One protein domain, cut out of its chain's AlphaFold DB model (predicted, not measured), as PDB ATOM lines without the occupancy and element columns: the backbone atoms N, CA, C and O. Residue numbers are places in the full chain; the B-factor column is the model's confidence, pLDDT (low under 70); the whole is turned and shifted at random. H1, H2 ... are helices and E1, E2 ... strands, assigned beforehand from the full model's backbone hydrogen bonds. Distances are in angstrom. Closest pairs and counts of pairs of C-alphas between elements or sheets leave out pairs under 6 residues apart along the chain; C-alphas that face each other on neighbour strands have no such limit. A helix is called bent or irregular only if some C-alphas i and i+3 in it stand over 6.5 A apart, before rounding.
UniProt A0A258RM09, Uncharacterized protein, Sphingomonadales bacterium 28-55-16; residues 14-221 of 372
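What this domain is: This is residues 14 to 221 of the 372 residues of an uncharacterized protein of Sphingomonadales bacterium 28-55-16 (UniProt A0A258RM09). Look for a curled sheet of five short strands, like part of a barrel left open, with H5, H6, H8 and H9 following one another round its outside. At one end of the longest axis, beyond H5, is the helical hairpin of H2 and H3; at the other, H9 covers the edge strand E5. The 208 printed residues include nine named helices and five named strands, in the order H1 H2 H3 H4 E1 H5 E2 H6 E3 H7 H8 E4 H9 E5, of mixed class. The sheet's order is E1 E2 E3 E4 E5, all parallel; the whole is compact, with a radius of gyration of the C-alphas of 17.0 A and spans of 50 by 43 by 37 A.

How they stand to each other: Start at H1, residues 18 to 23, which touches no helix. Next, H2, residues 29 to 36, and H3, residues 42 to 52, form a hairpin at a shallow tilt of 29 degrees, opposite ways; C-alphas 34 and 52 are closest, at 5.3 A. H3 is irregular, with C-alphas 47 and 50 7.8 A apart. H4, residues 54 to 65, only grazes the strongly twisted sheet, which begins with edge strand E1, residues 68 to 70. The hub, H5, residues 95 to 112, only just touches H3 and H4, with 3 pairs of C-alphas within 8 A each; the closest are 46 and 97, 7.1 A, and 55 and 105, 6.6 A. In E2, residues 123 to 128, find O 123, 2.8 A from N 69. H6, residues 136 to 144, touches H5 at a shallow tilt of 23 degrees, C-alphas 99 and 140 being closest at 6.5 A. In E3, residues 151 to 154, N 153 is 2.8 A from O 126. H7, residues 156 to 159, grazes the sheet; H8, residues 161 to 173, is on it. In E4, residues 182 to 185, N 184 is 2.8 A from O 152. H9, residues 192 to 207, is close to H8 but not clearly touching, C-alphas 168 and 204 being 7.9 A apart. In E5, residues 213 to 216, O 213 is 2.8 A from N 183. Four strand-helix-strand units, parallel neighbours with helices between, have right-handed crossovers: E1 H5 E2, E2 H6 E3, E3 H7 H8 E4, and E4 H9 E5. H8 and H9 form two layers with the sheet, helices on one face. Each O i to N i+4 pair is within hydrogen-bond range in H1, H2, H4, H5, H6, H8 and H9; H3 has 4 of 7, and H7 is too short.

Where its parts are: Find C-alpha 18 at (79.386, 114.189, 78.079), where H1 begins. H5 runs 25.6 A from C-alpha 95 at (74.633, 101.448, 83.603). H9 is 22.8 A long, H8 18.1 A, H4 16.8 A and E2 16.3 A. E5 ends at C-alpha 216, (94.353, 112.963, 69.260).

The domain as a whole: The C-alphas of Arg 37 and Asn 209 are farthest apart, 49.9 A. The printed part has no cut; E1 to H5, residues 71 to 94, is the long link. No printed residue is under 70 in pLDDT.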
ATOM      1  N   GLY A  14      84.882 118.762  67.669       94.38
ATOM      2  CA  GLY A  14      84.083 119.130  68.835       94.38
ATOM      3  C   GLY A  14      83.958 118.022  69.871       94.38
ATOM      4  O   GLY A  14      83.730 116.865  69.529       94.38
ATOM      5  N   ASP A  15      84.028 118.403  71.144       90.38
ATOM      6  CA  ASP A  15      83.596 117.574  72.271       90.38
ATOM      7  C   ASP A  15      82.096 117.780  72.530       90.38
ATOM      8  O   ASP A  15      81.601 118.909  72.484       90.38
ATOM      9  N   SER A  16      81.375 116.691  72.802       89.06
ATOM     10  CA  SER A  16      79.927 116.698  73.030       89.06
ATOM     11  C   SER A  16      79.540 117.244  74.404       89.06
ATOM     12  O   SER A  16      78.401 117.671  74.606       89.06
ATOM     13  N   GLY A  17      80.479 117.261  75.352       87.12
ATOM     14  CA  GLY A  17      80.228 117.714  76.718       87.12
ATOM     15  C   GLY A  17      79.797 116.604  77.685       87.12
ATOM     16  O   GLY A  17      79.525 116.900  78.853       87.12
ATOM     17  N   GLY A  18      79.750 115.340  77.240       88.69
ATOM     18  CA  GLY A  18      79.386 114.189  78.079       88.69
ATOM     19  C   GLY A  18      80.266 114.064  79.329       88.69
ATOM     20  O   GLY A  18      79.773 113.835  80.435       88.69
ATOM     21  N   TYR A  19      81.567 114.344  79.209       89.81
ATOM     22  CA  TYR A  19      82.492 114.353  80.346       89.81
ATOM     23  C   TYR A  19      82.159 115.440  81.389       89.81
ATOM     24  O   TYR A  19      82.207 115.206  82.599       89.81
ATOM     25  N   GLN A  20      81.794 116.642  80.948       90.81
ATOM     26  CA  GLN A  20      81.431 117.779  81.798       90.81
ATOM     27  C   GLN A  20      80.098 117.510  82.503       90.81
ATOM     28  O   GLN A  20      79.948 117.856  83.675       90.81
ATOM     29  N   LEU A  21      79.162 116.845  81.823       90.88
ATOM     30  CA  LEU A  21      77.940 116.318  82.426       90.88
ATOM     31  C   LEU A  21      78.267 115.278  83.510       90.88
ATOM     32  O   LEU A  21      77.823 115.426  84.647       90.88
ATOM     33  N   GLY A  22      79.118 114.295  83.201       91.69
ATOM     34  CA  GLY A  22      79.539 113.256  84.146       91.69
ATOM     35  C   GLY A  22      80.282 113.803  85.370       91.69
ATOM     36  O   GLY A  22      80.086 113.320  86.480       91.69
ATOM     37  N   THR A  23      81.093 114.851  85.213       91.94
ATOM     38  CA  THR A  23      81.804 115.504  86.330       91.94
ATOM     39  C   THR A  23      80.961 116.543  87.075       91.94
ATOM     40  O   THR A  23      81.376 117.018  88.131       91.94
ATOM     41  N   GLY A  24      79.802 116.937  86.538       90.25
ATOM     42  CA  GLY A  24      79.000 118.046  87.061       90.25
ATOM     43  C   GLY A  24      79.615 119.432  86.822       90.25
ATOM     44  O   GLY A  24      79.146 120.421  87.389       90.25
ATOM     45  N   ALA A  25      80.639 119.544  85.969       90.50
ATOM     46  CA  ALA A  25      81.321 120.794  85.616       90.50
ATOM     47  C   ALA A  25      80.501 121.675  84.643       90.50
ATOM     48  O   ALA A  25      81.032 122.268  83.699       90.50
ATOM     49  N   ILE A  26      79.192 121.771  84.874       87.19
ATOM     50  CA  ILE A  26      78.238 122.529  84.063       87.19
ATOM     51  C   ILE A  26      78.225 123.983  84.537       87.19
ATOM     52  O   ILE A  26      77.877 124.283  85.681       87.19
ATOM     53  N   LYS A  27      78.606 124.906  83.647       85.75
ATOM     54  CA  LYS A  27      78.689 126.345  83.958       85.75
ATOM     55  C   LYS A  27      77.362 127.086  83.788       85.75
ATOM     56  O   LYS A  27      77.128 128.082  84.470       85.75
ATOM     57  N   SER A  28      76.511 126.636  82.870       86.81
ATOM     58  CA  SER A  28      75.221 127.272  82.596       86.81
ATOM     59  C   SER A  28      74.262 127.034  83.762       86.81
ATOM     60  O   SER A  28      73.930 125.890  84.065       86.81
ATOM     61  N   LYS A  29      73.798 128.112  84.413       89.38
ATOM     62  CA  LYS A  29      72.835 128.023  85.528       89.38
ATOM     63  C   LYS A  29      71.552 127.306  85.108       89.38
ATOM     64  O   LYS A  29      71.124 126.391  85.795       89.38
ATOM     65  N   ARG A  30      71.014 127.658  83.937       87.75
ATOM     66  CA  ARG A  30      69.801 127.053  83.375       87.75
ATOM     67  C   ARG A  30      69.955 125.549  83.138       87.75
ATOM     68  O   ARG A  30      69.065 124.785  83.486       87.75
ATOM     69  N   GLU A  31      71.074 125.118  82.553       87.81
ATOM     70  CA  GLU A  31      71.333 123.683  82.337       87.81
ATOM     71  C   GLU A  31      71.497 122.954  83.662       87.81
ATOM     72  O   GLU A  31      70.948 121.872  83.847       87.81
ATOM     73  N   LYS A  32      72.223 123.570  84.598       90.19
ATOM     74  CA  LYS A  32      72.410 123.018  85.933       90.19
ATOM     75  C   LYS A  32      71.065 122.834  86.633       90.19
ATOM     76  O   LYS A  32      70.801 121.752  87.131       90.19
ATOM     77  N   GLU A  33      70.196 123.837  86.618       90.81
ATOM     78  CA  GLU A  33      68.843 123.741  87.176       90.81
ATOM     79  C   GLU A  33      68.019 122.627  86.518       90.81
ATOM     80  O   GLU A  33      67.364 121.866  87.225       90.81
ATOM     81  N   ALA A  34      68.071 122.489  85.190       88.75
ATOM     82  CA  ALA A  34      67.316 121.462  84.472       88.75
ATOM     83  C   ALA A  34      67.813 120.036  84.769       88.75
ATOM     84  O   ALA A  34      67.007 119.137  84.984       88.75
ATOM     85  N   ILE A  35      69.132 119.836  84.806       90.19
ATOM     86  CA  ILE A  35      69.761 118.528  85.028       90.19
ATOM     87  C   ILE A  35      69.651 118.111  86.498       90.19
ATOM     88  O   ILE A  35      69.292 116.977  86.800       90.19
ATOM     89  N   TYR A  36      69.930 119.026  87.431       92.00
ATOM     90  CA  TYR A  36      69.922 118.708  88.861       92.00
ATOM     91  C   TYR A  36      68.508 118.537  89.426       92.00
ATOM     92  O   TYR A  36      68.366 117.920  90.476       92.00
ATOM     93  N   ARG A  37      67.465 119.024  88.735       91.88
ATOM     94  CA  ARG A  37      66.061 118.875  89.155       91.88
ATOM     95  C   ARG A  37      65.672 117.426  89.451       91.88
ATOM     96  O   ARG A  37      64.917 117.201  90.387       91.88
ATOM     97  N   TYR A  38      66.188 116.477  88.673       89.38
ATOM     98  CA  TYR A  38      65.815 115.064  88.763       89.38
ATOM     99  C   TYR A  38      66.950 114.167  89.276       89.38
ATOM    100  O   TYR A  38      66.836 112.948  89.219       89.38
ATOM    101  N   GLN A  39      68.059 114.739  89.765       89.75
ATOM    102  CA  GLN A  39      69.277 113.970  90.076       89.75
ATOM    103  C   GLN A  39      69.058 112.855  91.115       89.75
ATOM    104  O   GLN A  39      69.758 111.846  91.086       89.75
ATOM    105  N   ASP A  40      68.104 113.034  92.033       91.69
ATOM    106  CA  ASP A  40      67.802 112.090  93.117       91.69
ATOM    107  C   ASP A  40      66.626 111.153  92.778       91.69
ATOM    108  O   ASP A  40      66.330 110.229  93.532       91.69
ATOM    109  N   SER A  41      66.010 111.341  91.606       93.44
ATOM    110  CA  SER A  41      64.884 110.557  91.091       93.44
ATOM    111  C   SER A  41      65.263 109.952  89.731       93.44
ATOM    112  O   SER A  41      64.861 110.485  88.695       93.44
ATOM    113  N   PRO A  42      66.028 108.842  89.674       93.06
ATOM    114  CA  PRO A  42      66.575 108.319  88.417       93.06
ATOM    115  C   PRO A  42      65.506 108.006  87.364       93.06
ATOM    116  O   PRO A  42      65.718 108.247  86.177       93.06
ATOM    117  N   GLN A  43      64.327 107.542  87.787       94.56
ATOM    118  CA  GLN A  43      63.210 107.291  86.878       94.56
ATOM    119  C   GLN A  43      62.651 108.585  86.267       94.56
ATOM    120  O   GLN A  43      62.391 108.636  85.065       94.56
ATOM    121  N   GLU A  44      62.500 109.641  87.071       94.44
ATOM    122  CA  GLU A  44      62.070 110.948  86.569       94.44
ATOM    123  C   GLU A  44      63.143 111.568  85.677       94.44
ATOM    124  O   GLU A  44      62.806 112.137  84.641       94.44
ATOM    125  N   PHE A  45      64.427 111.422  86.025       94.38
ATOM    126  CA  PHE A  45      65.532 111.885  85.190       94.38
ATOM    127  C   PHE A  45      65.463 111.234  83.813       94.38
ATOM    128  O   PHE A  45      65.477 111.926  82.798       94.38
ATOM    129  N   TYR A  46      65.344 109.905  83.787       93.56
ATOM    130  CA  TYR A  46      65.248 109.126  82.561       93.56
ATOM    131  C   TYR A  46      64.071 109.589  81.693       93.56
ATOM    132  O   TYR A  46      64.240 109.876  80.510       93.56
ATOM    133  N   GLN A  47      62.886 109.734  82.289       94.31
ATOM    134  CA  GLN A  47      61.678 110.151  81.574       94.31
ATOM    135  C   GLN A  47      61.723 111.603  81.100       94.31
ATOM    136  O   GLN A  47      61.102 111.922  80.094       94.31
ATOM    137  N   ASN A  48      62.441 112.487  81.795       92.94
ATOM    138  CA  ASN A  48      62.463 113.917  81.491       92.94
ATOM    139  C   ASN A  48      63.755 114.378  80.807       92.94
ATOM    140  O   ASN A  48      63.903 115.576  80.560       92.94
ATOM    141  N   TRP A  49      64.676 113.474  80.457       92.56
ATOM    142  CA  TRP A  49      65.975 113.825  79.873       92.56
ATOM    143  C   TRP A  49      65.857 114.772  78.668       92.56
ATOM    144  O   TRP A  49      66.555 115.788  78.595       92.56
ATOM    145  N   PHE A  50      64.912 114.514  77.762       88.69
ATOM    146  CA  PHE A  50      64.693 115.349  76.577       88.69
ATOM    147  C   PHE A  50      64.233 116.778  76.915       88.69
ATOM    148  O   PHE A  50      64.576 117.718  76.200       88.69
ATOM    149  N   THR A  51      63.512 116.968  78.025       88.44
ATOM    150  CA  THR A  51      63.014 118.286  78.461       88.44
ATOM    151  C   THR A  51      64.123 119.209  78.962       88.44
ATOM    152  O   THR A  51      63.928 120.421  79.053       88.44
ATOM    153  N   THR A  52      65.312 118.665  79.247       88.44
ATOM    154  CA  THR A  52      66.463 119.468  79.685       88.44
ATOM    155  C   THR A  52      66.969 120.410  78.589       88.44
ATOM    156  O   THR A  52      67.653 121.389  78.888       88.44
ATOM    157  N   GLY A  53      66.667 120.114  77.315       89.38
ATOM    158  CA  GLY A  53      67.181 120.838  76.148       89.38
ATOM    159  C   GLY A  53      68.689 120.667  75.922       89.38
ATOM    160  O   GLY A  53      69.254 121.303  75.032       89.38
ATOM    161  N   TYR A  54      69.362 119.820  76.713       91.06
ATOM    162  CA  TYR A  54      70.817 119.695  76.676       91.06
ATOM    163  C   TYR A  54      71.303 119.144  75.331       91.06
ATOM    164  O   TYR A  54      72.162 119.759  74.700       91.06
ATOM    165  N   ARG A  55      70.711 118.039  74.853       93.19
ATOM    166  CA  ARG A  55      71.102 117.398  73.585       93.19
ATOM    167  C   ARG A  55      70.894 118.289  72.359       93.19
ATOM    168  O   ARG A  55      71.760 118.329  71.495       93.19
ATOM    169  N   GLU A  56      69.789 119.038  72.306       93.31
ATOM    170  CA  GLU A  56      69.471 119.942  71.192       93.31
ATOM    171  C   GLU A  56      70.479 121.089  71.127       93.31
ATOM    172  O   GLU A  56      71.039 121.386  70.073       93.31
ATOM    173  N   ARG A  57      70.776 121.702  72.277       92.12
ATOM    174  CA  ARG A  57      71.794 122.749  72.372       92.12
ATOM    175  C   ARG A  57      73.173 122.236  71.950       92.12
ATOM    176  O   ARG A  57      73.876 122.952  71.239       92.12
ATOM    177  N   VAL A  58      73.570 121.042  72.405       93.94
ATOM    178  CA  VAL A  58      74.852 120.428  72.017       93.94
ATOM    179  C   VAL A  58      74.898 120.221  70.506       93.94
ATOM    180  O   VAL A  58      75.831 120.710  69.877       93.94
ATOM    181  N   LEU A  59      73.881 119.581  69.921       94.81
ATOM    182  CA  LEU A  59      73.807 119.342  68.480       94.81
ATOM    183  C   LEU A  59      73.915 120.646  67.681       94.81
ATOM    184  O   LEU A  59      74.781 120.768  66.822       94.81
ATOM    185  N   ASN A  60      73.101 121.646  68.025       92.56
ATOM    186  CA  ASN A  60      73.093 122.937  67.341       92.56
ATOM    187  C   ASN A  60      74.446 123.652  67.424       92.56
ATOM    188  O   ASN A  60      74.869 124.295  66.465       92.56
ATOM    189  N   TRP A  61      75.132 123.557  68.565       92.06
ATOM    190  CA  TRP A  61      76.455 124.151  68.719       92.06
ATOM    191  C   TRP A  61      77.505 123.410  67.885       92.06
ATOM    192  O   TRP A  61      78.316 124.049  67.217       92.06
ATOM    193  N   LEU A  62      77.489 122.077  67.900       94.06
ATOM    194  CA  LEU A  62      78.421 121.265  67.122       94.06
ATOM    195  C   LEU A  62      78.225 121.500  65.623       94.06
ATOM    196  O   LEU A  62      79.185 121.835  64.934       94.06
ATOM    197  N   ASP A  63      76.996 121.433  65.116       92.31
ATOM    198  CA  ASP A  63      76.694 121.707  63.706       92.31
ATOM    199  C   ASP A  63      77.148 123.108  63.262       92.31
ATOM    200  O   ASP A  63      77.674 123.276  62.163       92.31
ATOM    201  N   ALA A  64      77.016 124.115  64.131       89.44
ATOM    202  CA  ALA A  64      77.409 125.481  63.802       89.44
ATOM    203  C   ALA A  64      78.930 125.669  63.665       89.44
ATOM    204  O   ALA A  64      79.379 126.514  62.885       89.44
ATOM    205  N   TYR A  65      79.733 124.942  64.452       89.31
ATOM    206  CA  TYR A  65      81.128 125.331  64.699       89.31
ATOM    207  C   TYR A  65      82.178 124.268  64.383       89.31
ATOM    208  O   TYR A  65      83.364 124.607  64.327       89.31
ATOM    209  N   THR A  66      81.792 123.015  64.149       92.88
ATOM    210  CA  THR A  66      82.746 121.907  63.990       92.88
ATOM    211  C   THR A  66      82.669 121.272  62.601       92.88
ATOM    212  O   THR A  66      81.778 121.585  61.815       92.88
ATOM    213  N   ASP A  67      83.672 120.468  62.242       93.00
ATOM    214  CA  ASP A  67      83.608 119.595  61.055       93.00
ATOM    215  C   ASP A  67      83.341 118.153  61.477       93.00
ATOM    216  O   ASP A  67      82.529 117.468  60.863       93.00
ATOM    217  N   TYR A  68      84.005 117.723  62.555       96.06
ATOM    218  CA  TYR A  68      83.750 116.460  63.234       96.06
ATOM    219  C   TYR A  68      83.389 116.717  64.692       96.06
ATOM    220  O   TYR A  68      83.846 117.700  65.275       96.06
ATOM    221  N   ALA A  69      82.648 115.814  65.320       96.81
ATOM    222  CA  ALA A  69      82.443 115.844  66.757       96.81
ATOM    223  C   ALA A  69      82.184 114.462  67.342       96.81
ATOM    224  O   ALA A  69      81.649 113.578  66.676       96.81
ATOM    225  N   MET A  70      82.514 114.285  68.614       96.75
ATOM    226  CA  MET A  70      82.059 113.126  69.372       96.75
ATOM    227  C   MET A  70      80.532 113.172  69.521       96.75
ATOM    228  O   MET A  70      79.936 114.246  69.640       96.75
ATOM    229  N   THR A  71      79.883 112.009  69.528       95.12
ATOM    230  CA  THR A  71      78.467 111.904  69.907       95.12
ATOM    231  C   THR A  71      78.259 112.263  71.381       95.12
ATOM    232  O   THR A  71      79.184 112.173  72.190       95.12
ATOM    233  N   LEU A  72      77.039 112.663  71.754       95.94
ATOM    234  CA  LEU A  72      76.690 112.919  73.152       95.94
ATOM    235  C   LEU A  72      76.356 111.622  73.893       95.94
ATOM    236  O   LEU A  72      75.235 111.118  73.818       95.94
ATOM    237  N   ASP A  73      77.322 111.133  74.655       94.00
ATOM    238  CA  ASP A  73      77.186 110.014  75.571       94.00
ATOM    239  C   ASP A  73      76.994 110.466  77.027       94.00
ATOM    240  O   ASP A  73      77.425 111.542  77.450       94.00
ATOM    241  N   LEU A  74      76.336 109.618  77.816       95.31
ATOM    242  CA  LEU A  74      76.338 109.703  79.269       95.31
ATOM    243  C   LEU A  74      77.437 108.772  79.800       95.31
ATOM    244  O   LEU A  74      77.368 107.564  79.560       95.31
ATOM    245  N   PRO A  75      78.469 109.287  80.492       95.06
ATOM    246  CA  PRO A  75      79.596 108.449  80.878       95.06
ATOM    247  C   PRO A  75      79.217 107.364  81.888       95.06
ATOM    248  O   PRO A  75      78.743 107.671  82.980       95.06
ATOM    249  N   LEU A  76      79.502 106.103  81.559       96.62
ATOM    250  CA  LEU A  76      79.188 104.935  82.389       96.62
ATOM    251  C   LEU A  76      79.838 105.016  83.778       96.62
ATOM    252  O   LEU A  76      79.216 104.691  84.786       96.62
ATOM    253  N   TRP A  77      81.065 105.541  83.845       95.06
ATOM    254  CA  TRP A  77      81.812 105.711  85.097       95.06
ATOM    255  C   TRP A  77      81.170 106.692  86.082       95.06
ATOM    256  O   TRP A  77      81.604 106.779  87.233       95.06
ATOM    257  N   ALA A  78      80.186 107.476  85.638       95.50
ATOM    258  CA  ALA A  78      79.500 108.429  86.490       95.50
ATOM    259  C   ALA A  78      78.504 107.752  87.444       95.50
ATOM    260  O   ALA A  78      78.200 108.350  88.477       95.50
ATOM    261  N   SER A  79      78.025 106.546  87.120       96.31
ATOM    262  CA  SER A  79      77.081 105.784  87.946       96.31
ATOM    263  C   SER A  79      77.693 105.354  89.279       96.31
ATOM    264  O   SER A  79      78.878 105.020  89.350       96.31
ATOM    265  N   THR A  80      76.871 105.286  90.325       95.81
ATOM    266  CA  THR A  80      77.235 104.656  91.598       95.81
ATOM    267  C   THR A  80      77.417 103.140  91.495       95.81
ATOM    268  O   THR A  80      78.077 102.578  92.365       95.81
ATOM    269  N   GLU A  81      76.922 102.492  90.429       95.38
ATOM    270  CA  GLU A  81      77.189 101.071  90.143       95.38
ATOM    271  C   GLU A  81      78.681 100.810  89.858       95.38
ATOM    272  O   GLU A  81      79.222  99.801  90.299       95.38
ATOM    273  N   GLU A  82      79.371 101.743  89.189       93.81
ATOM    274  CA  GLU A  82      80.824 101.672  88.936       93.81
ATOM    275  C   GLU A  82      81.629 102.436  89.995       93.81
ATOM    276  O   GLU A  82      82.708 102.005  90.408       93.81
ATOM    277  N   LYS A  83      81.130 103.598  90.428       93.44
ATOM    278  CA  LYS A  83      81.833 104.504  91.337       93.44
ATOM    279  C   LYS A  83      80.928 104.907  92.508       93.44
ATOM    280  O   LYS A  83      80.277 105.955  92.429       93.44
ATOM    281  N   PRO A  84      80.907 104.137  93.613       94.31
ATOM    282  CA  PRO A  84      80.016 104.381  94.753       94.31
ATOM    283  C   PRO A  84      80.101 105.797  95.337       94.31
ATOM    284  O   PRO A  84      79.107 106.339  95.810       94.31
ATOM    285  N   GLU A  85      81.275 106.430  95.272       94.25
ATOM    286  CA  GLU A  85      81.528 107.792  95.752       94.25
ATOM    287  C   GLU A  85      81.258 108.896  94.710       94.25
ATOM    288  O   GLU A  85      81.681 110.043  94.883       94.25
ATOM    289  N   SER A  86      80.612 108.573  93.587       93.75
ATOM    290  CA  SER A  86      80.315 109.538  92.531       93.75
ATOM    291  C   SER A  86      79.429 110.681  93.032       93.75
ATOM    292  O   SER A  86      78.365 110.475  93.609       93.75
ATOM    293  N   THR A  87      79.842 111.915  92.745       93.19
ATOM    294  CA  THR A  87      79.063 113.141  92.995       93.19
ATOM    295  C   THR A  87      78.394 113.673  91.728       93.19
ATOM    296  O   THR A  87      77.881 114.793  91.706       93.19
ATOM    297  N   SER A  88      78.409 112.879  90.654       95.12
ATOM    298  CA  SER A  88      77.838 113.247  89.364       95.12
ATOM    299  C   SER A  88      76.342 113.573  89.472       95.12
ATOM    300  O   SER A  88      75.636 112.918  90.243       95.12
ATOM    301  N   PRO A  89      75.802 114.520  88.684       93.44
ATOM    302  CA  PRO A  89      74.352 114.695  88.584       93.44
ATOM    303  C   PRO A  89      73.625 113.466  88.008       93.44
ATOM    304  O   PRO A  89      72.438 113.304  88.259       93.44
ATOM    305  N   ILE A  90      74.325 112.600  87.269       95.00
ATOM    306  CA  ILE A  90      73.776 111.371  86.669       95.00
ATOM    307  C   ILE A  90      74.137 110.106  87.464       95.00
ATOM    308  O   ILE A  90      73.949 108.994  86.983       95.00
ATOM    309  N   ARG A  91      74.656 110.263  88.690       96.19
ATOM    310  CA  ARG A  91      75.189 109.164  89.515       96.19
ATOM    311  C   ARG A  91      74.176 108.067  89.843       96.19
ATOM    312  O   ARG A  91      74.566 106.919  89.983       96.19
ATOM    313  N   ASN A  92      72.898 108.422  89.963       95.94
ATOM    314  CA  ASN A  92      71.845 107.497  90.381       95.94
ATOM    315  C   ASN A  92      71.240 106.697  89.216       95.94
ATOM    316  O   ASN A  92      70.373 105.860  89.449       95.94
ATOM    317  N   LEU A  93      71.658 106.962  87.974       96.81
ATOM    318  CA  LEU A  93      71.253 106.158  86.824       96.81
ATOM    319  C   LEU A  93      72.056 104.856  86.792       96.81
ATOM    320  O   LEU A  93      73.278 104.874  86.982       96.81
ATOM    321  N   SER A  94      71.384 103.741  86.508       96.12
ATOM    322  CA  SER A  94      72.066 102.465  86.267       96.12
ATOM    323  C   SER A  94      72.900 102.513  84.988       96.12
ATOM    324  O   SER A  94      72.641 103.327  84.094       96.12
ATOM    325  N   ILE A  95      73.859 101.594  84.844       96.75
ATOM    326  CA  ILE A  95      74.633 101.448  83.603       96.75
ATOM    327  C   ILE A  95      73.705 101.289  82.394       96.75
ATOM    328  O   ILE A  95      73.902 101.945  81.371       96.75
ATOM    329  N   LYS A  96      72.632 100.500  82.525       96.69
ATOM    330  CA  LYS A  96      71.644 100.337  81.453       96.69
ATOM    331  C   LYS A  96      70.940 101.655  81.112       96.69
ATOM    332  O   LYS A  96      70.824 101.982  79.937       96.69
ATOM    333  N   GLN A  97      70.493 102.419  82.109       97.38
ATOM    334  CA  GLN A  97      69.834 103.708  81.868       97.38
ATOM    335  C   GLN A  97      70.772 104.710  81.180       97.38
ATOM    336  O   GLN A  97      70.334 105.454  80.305       97.38
ATOM    337  N   LEU A  98      72.061 104.712  81.535       97.56
ATOM    338  CA  LEU A  98      73.070 105.543  80.874       97.56
ATOM    339  C   LEU A  98      73.269 105.147  79.405       97.56
ATOM    340  O   LEU A  98      73.329 106.030  78.546       97.56
ATOM    341  N   ILE A  99      73.322 103.844  79.107       98.00
ATOM    342  CA  ILE A  99      73.379 103.327  77.730       98.00
ATOM    343  C   ILE A  99      72.126 103.746  76.959       98.00
ATOM    344  O   ILE A  99      72.242 104.382  75.915       98.00
ATOM    345  N   ASP A 100      70.935 103.459  77.486       97.94
ATOM    346  CA  ASP A 100      69.659 103.731  76.818       97.94
ATOM    347  C   ASP A 100      69.502 105.225  76.464       97.94
ATOM    348  O   ASP A 100      69.152 105.568  75.333       97.94
ATOM    349  N   LEU A 101      69.820 106.131  77.399       97.31
ATOM    350  CA  LEU A 101      69.765 107.579  77.159       97.31
ATOM    351  C   LEU A 101      70.850 108.061  76.186       97.31
ATOM    352  O   LEU A 101      70.621 109.004  75.427       97.31
ATOM    353  N   SER A 102      72.025 107.428  76.183       97.31
ATOM    354  CA  SER A 102      73.068 107.721  75.192       97.31
ATOM    355  C   SER A 102      72.606 107.320  73.795       97.31
ATOM    356  O   SER A 102      72.670 108.122  72.871       97.31
ATOM    357  N   VAL A 103      72.055 106.117  73.646       97.88
ATOM    358  CA  VAL A 103      71.477 105.632  72.388       97.88
ATOM    359  C   VAL A 103      70.367 106.568  71.896       97.88
ATOM    360  O   VAL A 103      70.333 106.903  70.714       97.88
ATOM    361  N   ASP A 104      69.494 107.043  72.786       97.19
ATOM    362  CA  ASP A 104      68.464 108.036  72.453       97.19
ATOM    363  C   ASP A 104      69.068 109.372  71.966       97.19
ATOM    364  O   ASP A 104      68.601 109.949  70.980       97.19
ATOM    365  N   ASN A 105      70.164 109.843  72.576       97.31
ATOM    366  CA  ASN A 105      70.905 111.008  72.074       97.31
ATOM    367  C   ASN A 105      71.495 110.770  70.680       97.31
ATOM    368  O   ASN A 105      71.413 111.655  69.829       97.31
ATOM    369  N   LEU A 106      72.081 109.594  70.437       96.75
ATOM    370  CA  LEU A 106      72.674 109.243  69.147       96.75
ATOM    371  C   LEU A 106      71.606 109.168  68.044       96.75
ATOM    372  O   LEU A 106      71.818 109.728  66.968       96.75
ATOM    373  N   ARG A 107      70.430 108.576  68.315       97.19
ATOM    374  CA  ARG A 107      69.286 108.606  67.379       97.19
ATOM    375  C   ARG A 107      68.875 110.037  67.064       97.19
ATOM    376  O   ARG A 107      68.782 110.403  65.894       97.19
ATOM    377  N   TYR A 108      68.729 110.871  68.096       95.75
ATOM    378  CA  TYR A 108      68.416 112.284  67.909       95.75
ATOM    379  C   TYR A 108      69.469 112.985  67.034       95.75
ATOM    380  O   TYR A 108      69.100 113.699  66.107       95.75
ATOM    381  N   PHE A 109      70.769 112.754  67.246       95.44
ATOM    382  CA  PHE A 109      71.828 113.351  66.416       95.44
ATOM    383  C   PHE A 109      71.737 112.884  64.960       95.44
ATOM    384  O   PHE A 109      71.771 113.716  64.057       95.44
ATOM    385  N   GLN A 110      71.561 111.583  64.721       93.56
ATOM    386  CA  GLN A 110      71.439 111.024  63.373       93.56
ATOM    387  C   GLN A 110      70.245 111.611  62.605       93.56
ATOM    388  O   GLN A 110      70.359 111.910  61.419       93.56
ATOM    389  N   GLU A 111      69.116 111.817  63.285       93.44
ATOM    390  CA  GLU A 111      67.885 112.338  62.683       93.44
ATOM    391  C   GLU A 111      67.873 113.866  62.526       93.44
ATOM    392  O   GLU A 111      67.145 114.389  61.675       93.44
ATOM    393  N   ASN A 112      68.611 114.596  63.373       93.38
ATOM    394  CA  ASN A 112      68.487 116.051  63.509       93.38
ATOM    395  C   ASN A 112      69.709 116.854  63.050       93.38
ATOM    396  O   ASN A 112      69.584 118.069  62.881       93.38
ATOM    397  N   ARG A 113      70.863 116.216  62.819       92.50
ATOM    398  CA  ARG A 113      72.069 116.909  62.340       92.50
ATOM    399  C   ARG A 113      71.833 117.636  61.017       92.50
ATOM    400  O   ARG A 113      71.106 117.157  60.149       92.50
ATOM    401  N   GLY A 114      72.438 118.811  60.870       90.12
ATOM    402  CA  GLY A 114      72.392 119.627  59.654       90.12
ATOM    403  C   GLY A 114      71.043 120.292  59.355       90.12
ATOM    404  O   GLY A 114      70.963 121.079  58.410       90.12
ATOM    405  N   ARG A 115      69.988 120.052  60.156       90.69
ATOM    406  CA  ARG A 115      68.641 120.620  59.923       90.69
ATOM    407  C   ARG A 115      68.637 122.146  59.868       90.69
ATOM    408  O   ARG A 115      67.911 122.727  59.070       90.69
ATOM    409  N   ASN A 116      69.482 122.786  60.673       85.56
ATOM    410  CA  ASN A 116      69.593 124.245  60.741       85.56
ATOM    411  C   ASN A 116      70.621 124.831  59.752       85.56
ATOM    412  O   ASN A 116      70.815 126.044  59.730       85.56
ATOM    413  N   PHE A 117      71.273 123.992  58.936       83.12
ATOM    414  CA  PHE A 117      72.419 124.369  58.095       83.12
ATOM    415  C   PHE A 117      72.310 123.828  56.658       83.12
ATOM    416  O   PHE A 117      73.307 123.482  56.034       83.12
ATOM    417  N   GLY A 118      71.090 123.737  56.117       74.94
ATOM    418  CA  GLY A 118      70.872 123.371  54.709       74.94
ATOM    419  C   GLY A 118      71.232 121.923  54.357       74.94
ATOM    420  O   GLY A 118      71.440 121.622  53.187       74.94
ATOM    421  N   GLY A 119      71.306 121.035  55.353       71.38
ATOM    422  CA  GLY A 119      71.668 119.625  55.175       71.38
ATOM    423  C   GLY A 119      73.165 119.327  55.310       71.38
ATOM    424  O   GLY A 119      73.535 118.160  55.411       71.38
ATOM    425  N   GLU A 120      74.023 120.347  55.392       75.88
ATOM    426  CA  GLU A 120      75.461 120.197  55.637       75.88
ATOM    427  C   GLU A 120      75.766 120.435  57.125       75.88
ATOM    428  O   GLU A 120      76.024 121.555  57.564       75.88
ATOM    429  N   GLY A 121      75.664 119.371  57.925       82.56
ATOM    430  CA  GLY A 121      75.946 119.390  59.367       82.56
ATOM    431  C   GLY A 121      77.330 118.858  59.739       82.56
ATOM    432  O   GLY A 121      78.114 118.428  58.890       82.56
ATOM    433  N   THR A 122      77.610 118.843  61.039       92.88
ATOM    434  CA  THR A 122      78.803 118.204  61.597       92.88
ATOM    435  C   THR A 122      78.764 116.696  61.350       92.88
ATOM    436  O   THR A 122      77.729 116.035  61.488       92.88
ATOM    437  N   LYS A 123      79.921 116.130  61.002       95.31
ATOM    438  CA  LYS A 123      80.133 114.682  60.978       95.31
ATOM    439  C   LYS A 123      80.370 114.178  62.395       95.31
ATOM    440  O   LYS A 123      81.059 114.826  63.177       95.31
ATOM    441  N   PHE A 124      79.829 113.025  62.748       97.12
ATOM    442  CA  PHE A 124      79.921 112.523  64.118       97.12
ATOM    443  C   PHE A 124      80.871 111.334  64.229       97.12
ATOM    444  O   PHE A 124      81.158 110.652  63.249       97.12
ATOM    445  N   LEU A 125      81.385 111.109  65.435       98.12
ATOM    446  CA  LEU A 125      82.207 109.963  65.800       98.12
ATOM    447  C   LEU A 125      81.503 109.196  66.921       98.12
ATOM    448  O   LEU A 125      81.241 109.767  67.983       98.12
ATOM    449  N   ASN A 126      81.248 107.907  66.701       97.38
ATOM    450  CA  ASN A 126      80.769 106.992  67.733       97.38
ATOM    451  C   ASN A 126      81.778 106.935  68.883       97.38
ATOM    452  O   ASN A 126      82.938 106.574  68.675       97.38
ATOM    453  N   VAL A 127      81.355 107.254  70.103       96.88
ATOM    454  CA  VAL A 127      82.217 107.111  71.283       96.88
ATOM    455  C   VAL A 127      82.215 105.653  71.739       96.88
ATOM    456  O   VAL A 127      81.156 105.080  71.968       96.88
ATOM    457  N   ILE A 128      83.392 105.050  71.904       97.19
ATOM    458  CA  ILE A 128      83.572 103.757  72.572       97.19
ATOM    459  C   ILE A 128      83.845 104.016  74.051       97.19
ATOM    460  O   ILE A 128      84.882 104.587  74.404       97.19
ATOM    461  N   GLN A 129      82.957 103.548  74.923       94.88
ATOM    462  CA  GLN A 129      83.167 103.542  76.365       94.88
ATOM    463  C   GLN A 129      83.538 102.156  76.893       94.88
ATOM    464  O   GLN A 129      83.248 101.135  76.277       94.88
ATOM    465  N   ASP A 130      84.190 102.153  78.054       94.75
ATOM    466  CA  ASP A 130      84.475 100.958  78.842       94.75
ATOM    467  C   ASP A 130      84.708 101.352  80.314       94.75
ATOM    468  O   ASP A 130      85.217 102.447  80.596       94.75
ATOM    469  N   ILE A 131      84.341 100.475  81.250       94.31
ATOM    470  CA  ILE A 131      84.457 100.667  82.710       94.31
ATOM    471  C   ILE A 131      85.118  99.441  83.363       94.31
ATOM    472  O   ILE A 131      85.689  98.608  82.662       94.31
ATOM    473  N   LYS A 132      85.205  99.367  84.697       91.75
ATOM    474  CA  LYS A 132      85.820  98.201  85.359       91.75
ATOM    475  C   LYS A 132      84.874  97.016  85.413       91.75
ATOM    476  O   LYS A 132      85.351  95.885  85.390       91.75
ATOM    477  N   GLN A 133      83.575  97.282  85.495       90.69
ATOM    478  CA  GLN A 133      82.554  96.250  85.438       90.69
ATOM    479  C   GLN A 133      82.706  95.388  84.175       90.69
ATOM    480  O   GLN A 133      82.681  95.885  83.048       90.69
ATOM    481  N   GLU A 134      82.855  94.079  84.378       90.31
ATOM    482  CA  GLU A 134      83.000  93.099  83.304       90.31
ATOM    483  C   GLU A 134      81.786  93.120  82.361       90.31
ATOM    484  O   GLU A 134      80.642  93.267  82.793       90.31
ATOM    485  N   GLY A 135      82.042  93.015  81.055       92.50
ATOM    486  CA  GLY A 135      81.011  93.029  80.015       92.50
ATOM    487  C   GLY A 135      80.418  94.406  79.693       92.50
ATOM    488  O   GLY A 135      79.758  94.544  78.666       92.50
ATOM    489  N   ALA A 136      80.678  95.449  80.490       94.25
ATOM    490  CA  ALA A 136      80.101  96.774  80.257       94.25
ATOM    491  C   ALA A 136      80.551  97.405  78.927       94.25
ATOM    492  O   ALA A 136      79.736  98.014  78.234       94.25
ATOM    493  N   GLY A 137      81.819  97.228  78.539       95.38
ATOM    494  CA  GLY A 137      82.328  97.679  77.241       95.38
ATOM    495  C   GLY A 137      81.676  96.976  76.041       95.38
ATOM    496  O   GLY A 137      81.473  97.616  75.010       95.38
ATOM    497  N   GLU A 138      81.303  95.697  76.171       96.31
ATOM    498  CA  GLU A 138      80.573  94.973  75.118       96.31
ATOM    499  C   GLU A 138      79.107  95.403  75.055       96.31
ATOM    500  O   GLU A 138      78.620  95.720  73.976       96.31
ATOM    501  N   LEU A 139      78.438  95.542  76.207       97.06
ATOM    502  CA  LEU A 139      77.077  96.087  76.275       97.06
ATOM    503  C   LEU A 139      76.989  97.480  75.640       97.06
ATOM    504  O   LEU A 139      76.045  97.773  74.907       97.06
ATOM    505  N   TRP A 140      77.978  98.337  75.907       97.88
ATOM    506  CA  TRP A 140      78.078  99.645  75.270       97.88
ATOM    507  C   TRP A 140      78.262  99.519  73.758       97.88
ATOM    508  O   TRP A 140      77.532 100.145  72.993       97.88
ATOM    509  N   TYR A 141      79.241  98.722  73.323       97.88
ATOM    510  CA  TYR A 141      79.549  98.552  71.909       97.88
ATOM    511  C   TYR A 141      78.349  98.034  71.119       97.88
ATOM    512  O   TYR A 141      77.987  98.638  70.112       97.88
ATOM    513  N   ASP A 142      77.693  96.980  71.600       98.12
ATOM    514  CA  ASP A 142      76.511  96.409  70.958       98.12
ATOM    515  C   ASP A 142      75.376  97.427  70.817       98.12
ATOM    516  O   ASP A 142      74.653  97.406  69.825       98.12
ATOM    517  N   ALA A 143      75.251  98.357  71.764       98.12
ATOM    518  CA  ALA A 143      74.239  99.401  71.717       98.12
ATOM    519  C   ALA A 143      74.540 100.515  70.696       98.12
ATOM    520  O   ALA A 143      73.604 101.147  70.201       98.12
ATOM    521  N   VAL A 144      75.818 100.781  70.389       96.75
ATOM    522  CA  VAL A 144      76.221 101.919  69.537       96.75
ATOM    523  C   VAL A 144      76.764 101.526  68.161       96.75
ATOM    524  O   VAL A 144      76.868 102.380  67.283       96.75
ATOM    525  N   LYS A 145      77.115 100.255  67.934       96.25
ATOM    526  CA  LYS A 145      77.860  99.838  66.734       96.25
ATOM    527  C   LYS A 145      77.132 100.024  65.402       96.25
ATOM    528  O   LYS A 145      77.779 100.088  64.358       96.25
ATOM    529  N   ASP A 146      75.805 100.102  65.442       95.69
ATOM    530  CA  ASP A 146      74.952 100.233  64.258       95.69
ATOM    531  C   ASP A 146      74.653 101.687  63.861       95.69
ATOM    532  O   ASP A 146      74.020 101.919  62.832       95.69
ATOM    533  N   PHE A 147      75.124 102.681  64.623       95.94
ATOM    534  CA  PHE A 147      75.039 104.074  64.188       95.94
ATOM    535  C   PHE A 147      76.078 104.362  63.101       95.94
ATOM    536  O   PHE A 147      77.287 104.258  63.324       95.94
ATOM    537  N   GLU A 148      75.610 104.777  61.925       89.75
ATOM    538  CA  GLU A 148      76.440 104.998  60.736       89.75
ATOM    539  C   GLU A 148      77.108 106.385  60.711       89.75
ATOM    540  O   GLU A 148      77.021 107.131  59.732       89.75
ATOM    541  N   PHE A 149      77.775 106.750  61.803       95.50
ATOM    542  CA  PHE A 149      78.558 107.978  61.876       95.50
ATOM    543  C   PHE A 149      79.924 107.839  61.183       95.50
ATOM    544  O   PHE A 149      80.409 106.744  60.897       95.50
ATOM    545  N   GLU A 150      80.566 108.969  60.894       96.81
ATOM    546  CA  GLU A 150      81.765 109.052  60.054       96.81
ATOM    547  C   GLU A 150      83.065 108.685  60.790       96.81
ATOM    548  O   GLU A 150      84.166 108.857  60.254       96.81
ATOM    549  N   GLY A 151      82.977 108.144  62.003       97.62
ATOM    550  CA  GLY A 151      84.137 107.570  62.659       97.62
ATOM    551  C   GLY A 151      83.934 107.148  64.102       97.62
ATOM    552  O   GLY A 151      82.809 106.932  64.549       97.62
ATOM    553  N   TRP A 152      85.049 107.014  64.821       98.38
ATOM    554  CA  TRP A 152      85.090 106.444  66.170       98.38
ATOM    555  C   TRP A 152      85.961 107.279  67.101       98.38
ATOM    556  O   TRP A 152      87.002 107.790  66.695       98.38
ATOM    557  N   ALA A 153      85.567 107.389  68.362       98.00
ATOM    558  CA  ALA A 153      86.338 108.047  69.402       98.00
ATOM    559  C   ALA A 153      86.610 107.084  70.561       98.00
ATOM    560  O   ALA A 153      85.712 106.386  71.026       98.00
ATOM    561  N   PHE A 154      87.848 107.067  71.050       97.50
ATOM    562  CA  PHE A 154      88.269 106.263  72.195       97.50
ATOM    563  C   PHE A 154      88.700 107.176  73.338       97.50
ATOM    564  O   PHE A 154      89.491 108.102  73.147       97.50
ATOM    565  N   GLY A 155      88.231 106.884  74.549       92.25
ATOM    566  CA  GLY A 155      88.542 107.651  75.751       92.25
ATOM    567  C   GLY A 155      88.527 106.782  77.000       92.25
ATOM    568  O   GLY A 155      88.005 105.672  77.005       92.25
ATOM    569  N   GLY A 156      89.137 107.263  78.084       90.50
ATOM    570  CA  GLY A 156      89.196 106.495  79.331       90.50
ATOM    571  C   GLY A 156      89.774 105.090  79.114       90.50
ATOM    572  O   GLY A 156      90.801 104.941  78.446       90.50
ATOM    573  N   ARG A 157      89.106 104.061  79.650       93.06
ATOM    574  CA  ARG A 157      89.573 102.665  79.578       93.06
ATOM    575  C   ARG A 157      89.558 102.085  78.164       93.06
ATOM    576  O   ARG A 157      90.445 101.300  77.846       93.06
ATOM    577  N   SER A 158      88.642 102.513  77.291       94.50
ATOM    578  CA  SER A 158      88.605 102.017  75.906       94.50
ATOM    579  C   SER A 158      89.843 102.431  75.105       94.50
ATOM    580  O   SER A 158      90.246 101.738  74.178       94.50
ATOM    581  N   SER A 159      90.484 103.535  75.500       94.56
ATOM    582  CA  SER A 159      91.713 104.042  74.883       94.56
ATOM    583  C   SER A 159      93.005 103.399  75.405       94.56
ATOM    584  O   SER A 159      94.088 103.805  74.974       94.56
ATOM    585  N   LEU A 160      92.917 102.458  76.356       94.19
ATOM    586  CA  LEU A 160      94.056 101.617  76.734       94.19
ATOM    587  C   LEU A 160      94.410 100.736  75.537       94.19
ATOM    588  O   LEU A 160      93.523 100.162  74.910       94.19
ATOM    589  N   LEU A 161      95.693 100.602  75.231       94.94
ATOM    590  CA  LEU A 161      96.221  99.983  74.021       94.94
ATOM    591  C   LEU A 161      95.639  98.594  73.772       94.94
ATOM    592  O   LEU A 161      95.203  98.317  72.662       94.94
ATOM    593  N   ARG A 162      95.541  97.749  74.805       93.69
ATOM    594  CA  ARG A 162      94.885  96.435  74.704       93.69
ATOM    595  C   ARG A 162      93.427  96.543  74.266       93.69
ATOM    596  O   ARG A 162      93.034  95.903  73.298       93.69
ATOM    597  N   ASN A 163      92.638  97.354  74.964       94.56
ATOM    598  CA  ASN A 163      91.201  97.481  74.717       94.56
ATOM    599  C   ASN A 163      90.942  98.122  73.349       94.56
ATOM    600  O   ASN A 163      90.067  97.682  72.609       94.56
ATOM    601  N   MET A 164      91.767  99.098  72.972       96.38
ATOM    602  CA  MET A 164      91.720  99.740  71.667       96.38
ATOM    603  C   MET A 164      92.074  98.759  70.541       96.38
ATOM    604  O   MET A 164      91.340  98.697  69.562       96.38
ATOM    605  N   LEU A 165      93.154  97.976  70.662       97.06
ATOM    606  CA  LEU A 165      93.530  96.985  69.642       97.06
ATOM    607  C   LEU A 165      92.438  95.927  69.453       97.06
ATOM    608  O   LEU A 165      92.065  95.648  68.315       97.06
ATOM    609  N   ARG A 166      91.873  95.411  70.554       95.44
ATOM    610  CA  ARG A 166      90.721  94.496  70.526       95.44
ATOM    611  C   ARG A 166      89.543  95.103  69.786       95.44
ATOM    612  O   ARG A 166      89.069  94.533  68.812       95.44
ATOM    613  N   ARG A 167      89.115  96.299  70.193       97.00
ATOM    614  CA  ARG A 167      87.953  96.947  69.585       97.00
ATOM    615  C   ARG A 167      88.189  97.286  68.118       97.00
ATOM    616  O   ARG A 167      87.280  97.114  67.319       97.00
ATOM    617  N   LEU A 168      89.382  97.745  67.740       97.44
ATOM    618  CA  LEU A 168      89.716  98.004  66.337       97.44
ATOM    619  C   LEU A 168      89.692  96.723  65.498       97.44
ATOM    620  O   LEU A 168      89.258  96.774  64.351       97.44
ATOM    621  N   ARG A 169      90.115  95.587  66.066       96.25
ATOM    622  CA  ARG A 169      89.987  94.276  65.424       96.25
ATOM    623  C   ARG A 169      88.522  93.884  65.255       96.25
ATOM    624  O   ARG A 169      88.117  93.624  64.130       96.25
ATOM    625  N   THR A 170      87.711  93.979  66.307       96.31
ATOM    626  CA  THR A 170      86.263  93.716  66.229       96.31
ATOM    627  C   THR A 170      85.574  94.605  65.196       96.31
ATOM    628  O   THR A 170      84.817  94.112  64.371       96.31
ATOM    629  N   LEU A 171      85.870  95.908  65.180       97.00
ATOM    630  CA  LEU A 171      85.326  96.845  64.193       97.00
ATOM    631  C   LEU A 171      85.735  96.479  62.759       97.00
ATOM    632  O   LEU A 171      84.986  96.740  61.821       97.00
ATOM    633  N   LEU A 172      86.932  95.922  62.575       95.31
ATOM    634  CA  LEU A 172      87.410  95.455  61.279       95.31
ATOM    635  C   LEU A 172      86.713  94.152  60.859       95.31
ATOM    636  O   LEU A 172      86.269  94.062  59.718       95.31
ATOM    637  N   ASP A 173      86.582  93.182  61.767       95.12
ATOM    638  CA  ASP A 173      85.910  91.894  61.522       95.12
ATOM    639  C   ASP A 173      84.415  92.048  61.246       95.12
ATOM    640  O   ASP A 173      83.866  91.390  60.366       95.12
ATOM    641  N   GLU A 174      83.763  92.957  61.967       96.12
ATOM    642  CA  GLU A 174      82.352  93.293  61.786       96.12
ATOM    643  C   GLU A 174      82.126  94.360  60.704       96.12
ATOM    644  O   GLU A 174      81.023  94.894  60.588       96.12
ATOM    645  N   ASP A 175      83.159  94.704  59.927       95.00
ATOM    646  CA  ASP A 175      83.062  95.598  58.772       95.00
ATOM    647  C   ASP A 175      82.633  97.049  59.096       95.00
ATOM    648  O   ASP A 175      82.343  97.875  58.224       95.00
ATOM    649  N   ARG A 176      82.675  97.412  60.380       96.62
ATOM    650  CA  ARG A 176      82.298  98.724  60.932       96.62
ATOM    651  C   ARG A 176      83.306  99.823  60.642       96.62
ATOM    652  O   ARG A 176      83.044 100.998  60.893       96.62
ATOM    653  N   LEU A 177      84.463  99.465  60.090       96.00
ATOM    654  CA  LEU A 177      85.430 100.441  59.624       96.00
ATOM    655  C   LEU A 177      85.176 100.913  58.197       96.00
ATOM    656  O   LEU A 177      85.810 101.883  57.830       96.00
ATOM    657  N   LYS A 178      84.294 100.342  57.367       91.69
ATOM    658  CA  LYS A 178      84.229 100.714  55.931       91.69
ATOM    659  C   LYS A 178      84.039 102.205  55.634       91.69
ATOM    660  O   LYS A 178      84.646 102.709  54.692       91.69
ATOM    661  N   ARG A 179      83.244 102.912  56.440       91.25
ATOM    662  CA  ARG A 179      82.902 104.337  56.243       91.25
ATOM    663  C   ARG A 179      83.683 105.299  57.147       91.25
ATOM    664  O   ARG A 179      83.496 106.505  57.054       91.25
ATOM    665  N   THR A 180      84.560 104.778  58.003       97.00
ATOM    666  CA  THR A 180      85.301 105.567  58.998       97.00
ATOM    667  C   THR A 180      86.269 106.553  58.339       97.00
ATOM    668  O   THR A 180      87.295 106.169  57.779       97.00
ATOM    669  N   GLU A 181      86.015 107.845  58.461       96.81
ATOM    670  CA  GLU A 181      86.943 108.888  58.025       96.81
ATOM    671  C   GLU A 181      88.002 109.162  59.097       96.81
ATOM    672  O   GLU A 181      89.190 109.303  58.785       96.81
ATOM    673  N   VAL A 182      87.570 109.212  60.363       97.88
ATOM    674  CA  VAL A 182      88.399 109.620  61.503       97.88
ATOM    675  C   VAL A 182      88.296 108.630  62.664       97.88
ATOM    676  O   VAL A 182      87.212 108.198  63.043       97.88
ATOM    677  N   ILE A 183      89.436 108.314  63.274       98.44
ATOM    678  CA  ILE A 183      89.510 107.739  64.619       98.44
ATOM    679  C   ILE A 183      90.152 108.781  65.539       98.44
ATOM    680  O   ILE A 183      91.245 109.273  65.260       98.44
ATOM    681  N   HIS A 184      89.472 109.158  66.619       98.19
ATOM    682  CA  HIS A 184      89.938 110.174  67.561       98.19
ATOM    683  C   HIS A 184      90.272 109.567  68.929       98.19
ATOM    684  O   HIS A 184      89.489 108.801  69.485       98.19
ATOM    685  N   LEU A 185      91.436 109.903  69.481       97.31
ATOM    686  CA  LEU A 185      91.920 109.389  70.757       97.31
ATOM    687  C   LEU A 185      91.977 110.538  71.762       97.31
ATOM    688  O   LEU A 185      92.791 111.453  71.630       97.31
ATOM    689  N   LEU A 186      91.126 110.466  72.780       94.81
ATOM    690  CA  LEU A 186      90.951 111.537  73.753       94.81
ATOM    691  C   LEU A 186      92.122 111.599  74.745       94.81
ATOM    692  O   LEU A 186      92.520 110.582  75.326       94.81
ATOM    693  N   ALA A 187      92.614 112.813  74.995       93.75
ATOM    694  CA  ALA A 187      93.583 113.151  76.040       93.75
ATOM    695  C   ALA A 187      94.924 112.388  75.960       93.75
ATOM    696  O   ALA A 187      95.411 111.828  76.951       93.75
ATOM    697  N   LYS A 188      95.568 112.396  74.790       95.50
ATOM    698  CA  LYS A 188      96.853 111.726  74.533       95.50
ATOM    699  C   LYS A 188      97.940 112.731  74.173       95.50
ATOM    700  O   LYS A 188      97.691 113.772  73.582       95.50
ATOM    701  N   SER A 189      99.178 112.452  74.572       96.56
ATOM    702  CA  SER A 189     100.298 113.381  74.375       96.56
ATOM    703  C   SER A 189     101.483 112.710  73.674       96.56
ATOM    704  O   SER A 189     101.739 111.530  73.926       96.56
ATOM    705  N   PRO A 190     102.227 113.451  72.833       97.69
ATOM    706  CA  PRO A 190     103.489 112.989  72.254       97.69
ATOM    707  C   PRO A 190     104.560 112.755  73.338       97.69
ATOM    708  O   PRO A 190     104.371 113.168  74.488       97.69
ATOM    709  N   PRO A 191     105.718 112.158  72.991       98.00
ATOM    710  CA  PRO A 191     106.081 111.588  71.679       98.00
ATOM    711  C   PRO A 191     105.626 110.139  71.467       98.00
ATOM    712  O   PRO A 191     105.362 109.742  70.338       98.00
ATOM    713  N   ILE A 192     105.508 109.352  72.542       97.88
ATOM    714  CA  ILE A 192     105.234 107.908  72.458       97.88
ATOM    715  C   ILE A 192     103.907 107.638  71.743       97.88
ATOM    716  O   ILE A 192     103.864 106.857  70.796       97.88
ATOM    717  N   GLN A 193     102.834 108.325  72.146       97.69
ATOM    718  CA  GLN A 193     101.503 108.099  71.574       97.69
ATOM    719  C   GLN A 193     101.444 108.446  70.080       97.69
ATOM    720  O   GLN A 193     100.731 107.789  69.330       97.69
ATOM    721  N   SER A 194     102.240 109.417  69.620       98.06
ATOM    722  CA  SER A 194     102.339 109.762  68.197       98.06
ATOM    723  C   SER A 194     102.860 108.587  67.372       98.06
ATOM    724  O   SER A 194     102.292 108.280  66.325       98.06
ATOM    725  N   VAL A 195     103.886 107.884  67.864       98.56
ATOM    726  CA  VAL A 195     104.430 106.698  67.189       98.56
ATOM    727  C   VAL A 195     103.441 105.539  67.228       98.56
ATOM    728  O   VAL A 195     103.166 104.947  66.185       98.56
ATOM    729  N   ILE A 196     102.867 105.251  68.400       98.25
ATOM    730  CA  ILE A 196     101.902 104.153  68.576       98.25
ATOM    731  C   ILE A 196     100.708 104.331  67.637       98.25
ATOM    732  O   ILE A 196     100.359 103.418  66.891       98.25
ATOM    733  N   TYR A 197     100.094 105.514  67.626       98.31
ATOM    734  CA  TYR A 197      98.913 105.755  66.801       98.31
ATOM    735  C   TYR A 197      99.237 105.867  65.317       98.31
ATOM    736  O   TYR A 197      98.399 105.491  64.507       98.31
ATOM    737  N   THR A 198     100.447 106.290  64.942       98.44
ATOM    738  CA  THR A 198     100.883 106.229  63.539       98.44
ATOM    739  C   THR A 198     101.048 104.781  63.072       98.44
ATOM    740  O   THR A 198     100.572 104.449  61.987       98.44
ATOM    741  N   ALA A 199     101.633 103.903  63.895       98.50
ATOM    742  CA  ALA A 199     101.740 102.475  63.584       98.50
ATOM    743  C   ALA A 199     100.357 101.836  63.400       98.50
ATOM    744  O   ALA A 199     100.095 101.185  62.391       98.50
ATOM    745  N   ILE A 200      99.444 102.082  64.344       98.38
ATOM    746  CA  ILE A 200      98.077 101.550  64.285       98.38
ATOM    747  C   ILE A 200      97.328 102.127  63.085       98.38
ATOM    748  O   ILE A 200      96.681 101.377  62.362       98.38
ATOM    749  N   GLN A 201      97.453 103.428  62.813       98.31
ATOM    750  CA  GLN A 201      96.849 104.050  61.637       98.31
ATOM    751  C   GLN A 201      97.299 103.361  60.348       98.31
ATOM    752  O   GLN A 201      96.454 103.043  59.511       98.31
ATOM    753  N   GLN A 202      98.606 103.132  60.174       98.00
ATOM    754  CA  GLN A 202      99.144 102.454  58.994       98.00
ATOM    755  C   GLN A 202      98.612 101.020  58.884       98.00
ATOM    756  O   GLN A 202      98.131 100.636  57.817       98.00
ATOM    757  N   ALA A 203      98.624 100.265  59.984       97.50
ATOM    758  CA  ALA A 203      98.161  98.880  60.020       97.50
ATOM    759  C   ALA A 203      96.656  98.753  59.719       97.50
ATOM    760  O   ALA A 203      96.260  97.975  58.853       97.50
ATOM    761  N   VAL A 204      95.814  99.569  60.357       97.06
ATOM    762  CA  VAL A 204      94.360  99.579  60.125       97.06
ATOM    763  C   VAL A 204      94.034 100.079  58.713       97.06
ATOM    764  O   VAL A 204      93.172  99.512  58.041       97.06
ATOM    765  N   SER A 205      94.737 101.104  58.219       96.75
ATOM    766  CA  SER A 205      94.541 101.597  56.847       96.75
ATOM    767  C   SER A 205      94.900 100.529  55.809       96.75
ATOM    768  O   SER A 205      94.177 100.335  54.833       96.75
ATOM    769  N   LYS A 206      95.985  99.779  56.040       96.12
ATOM    770  CA  LYS A 206      96.369  98.634  55.204       96.12
ATOM    771  C   LYS A 206      95.306  97.535  55.250       96.12
ATOM    772  O   LYS A 206      94.874  97.075  54.199       96.12
ATOM    773  N   ALA A 207      94.848  97.158  56.443       94.56
ATOM    774  CA  ALA A 207      93.865  96.092  56.626       94.56
ATOM    775  C   ALA A 207      92.483  96.426  56.032       94.56
ATOM    776  O   ALA A 207      91.763  95.533  55.600       94.56
ATOM    777  N   THR A 208      92.127  97.712  55.966       94.25
ATOM    778  CA  THR A 208      90.894  98.196  55.316       94.25
ATOM    779  C   THR A 208      91.083  98.562  53.839       94.25
ATOM    780  O   THR A 208      90.116  98.938  53.179       94.25
ATOM    781  N   ASN A 209      92.310  98.462  53.314       94.94
ATOM    782  CA  ASN A 209      92.705  98.895  51.972       94.94
ATOM    783  C   ASN A 209      92.293 100.344  51.636       94.94
ATOM    784  O   ASN A 209      91.882 100.652  50.516       94.94
ATOM    785  N   ARG A 210      92.367 101.247  52.619       95.50
ATOM    786  CA  ARG A 210      92.040 102.669  52.449       95.50
ATOM    787  C   ARG A 210      92.650 103.520  53.566       95.50
ATOM    788  O   ARG A 210      92.843 103.026  54.672       95.50
ATOM    789  N   PRO A 211      92.911 104.814  53.334       96.38
ATOM    790  CA  PRO A 211      93.396 105.686  54.394       96.38
ATOM    791  C   PRO A 211      92.307 105.936  55.448       96.38
ATOM    792  O   PRO A 211      91.185 106.321  55.115       96.38
ATOM    793  N   ILE A 212      92.666 105.778  56.723       96.88
ATOM    794  CA  ILE A 212      91.893 106.251  57.880       96.88
ATOM    795  C   ILE A 212      92.734 107.275  58.627       96.88
ATOM    796  O   ILE A 212      93.912 107.037  58.879       96.88
ATOM    797  N   ARG A 213      92.145 108.414  58.999       97.38
ATOM    798  CA  ARG A 213      92.860 109.447  59.749       97.38
ATOM    799  C   ARG A 213      92.730 109.211  61.248       97.38
ATOM    800  O   ARG A 213      91.635 109.280  61.791       97.38
ATOM    801  N   PHE A 214      93.846 109.018  61.930       98.00
ATOM    802  CA  PHE A 214      93.921 109.019  63.383       98.00
ATOM    803  C   PHE A 214      94.252 110.431  63.870       98.00
ATOM    804  O   PHE A 214      95.081 111.135  63.294       98.00
ATOM    805  N   THR A 215      93.587 110.861  64.934       97.25
ATOM    806  CA  THR A 215      93.798 112.167  65.568       97.25
ATOM    807  C   THR A 215      93.775 112.011  67.080       97.25
ATOM    808  O   THR A 215      93.186 111.069  67.597       97.25
ATOM    809  N   TYR A 216      94.407 112.928  67.803       96.88
ATOM    810  CA  TYR A 216      94.353 112.963  69.260       96.88
ATOM    811  C   TYR A 216      94.513 114.394  69.768       96.88
ATOM    812  O   TYR A 216      95.036 115.253  69.052       96.88
ATOM    813  N   ASP A 217      94.086 114.652  70.999       95.44
ATOM    814  CA  ASP A 217      94.171 115.966  71.637       95.44
ATOM    815  C   ASP A 217      94.949 115.925  72.962       95.44
ATOM    816  O   ASP A 217      95.066 114.888  73.614       95.44
ATOM    817  N   SER A 218      95.476 117.078  73.382       95.81
ATOM    818  CA  SER A 218      96.134 117.233  74.679       95.81
ATOM    819  C   SER A 218      95.827 118.587  75.303       95.81
ATOM    820  O   SER A 218      96.096 119.643  74.724       95.81
ATOM    821  N   SER A 219      95.359 118.567  76.550       95.00
ATOM    822  CA  SER A 219      95.221 119.779  77.365       95.00
ATOM    823  C   SER A 219      96.540 120.225  78.009       95.00
ATOM    824  O   SER A 219      96.615 121.339  78.529       95.00
ATOM    825  N   SER A 220      97.592 119.399  77.973       97.25
ATOM    826  CA  SER A 220      98.862 119.651  78.669       97.25
ATOM    827  C   SER A 220      99.525 120.988  78.303       97.25
ATOM    828  O   SER A 220      99.923 121.691  79.234       97.25
ATOM    829  N   PRO A 221      99.584 121.416  77.021       97.31
ATOM    830  CA  PRO A 221     100.102 122.738  76.656       97.31
ATOM    831  C   PRO A 221      99.401 123.892  77.382       97.31
ATOM    832  O   PRO A 221     100.064 124.762  77.944       97.31
TER     833      PRO A 221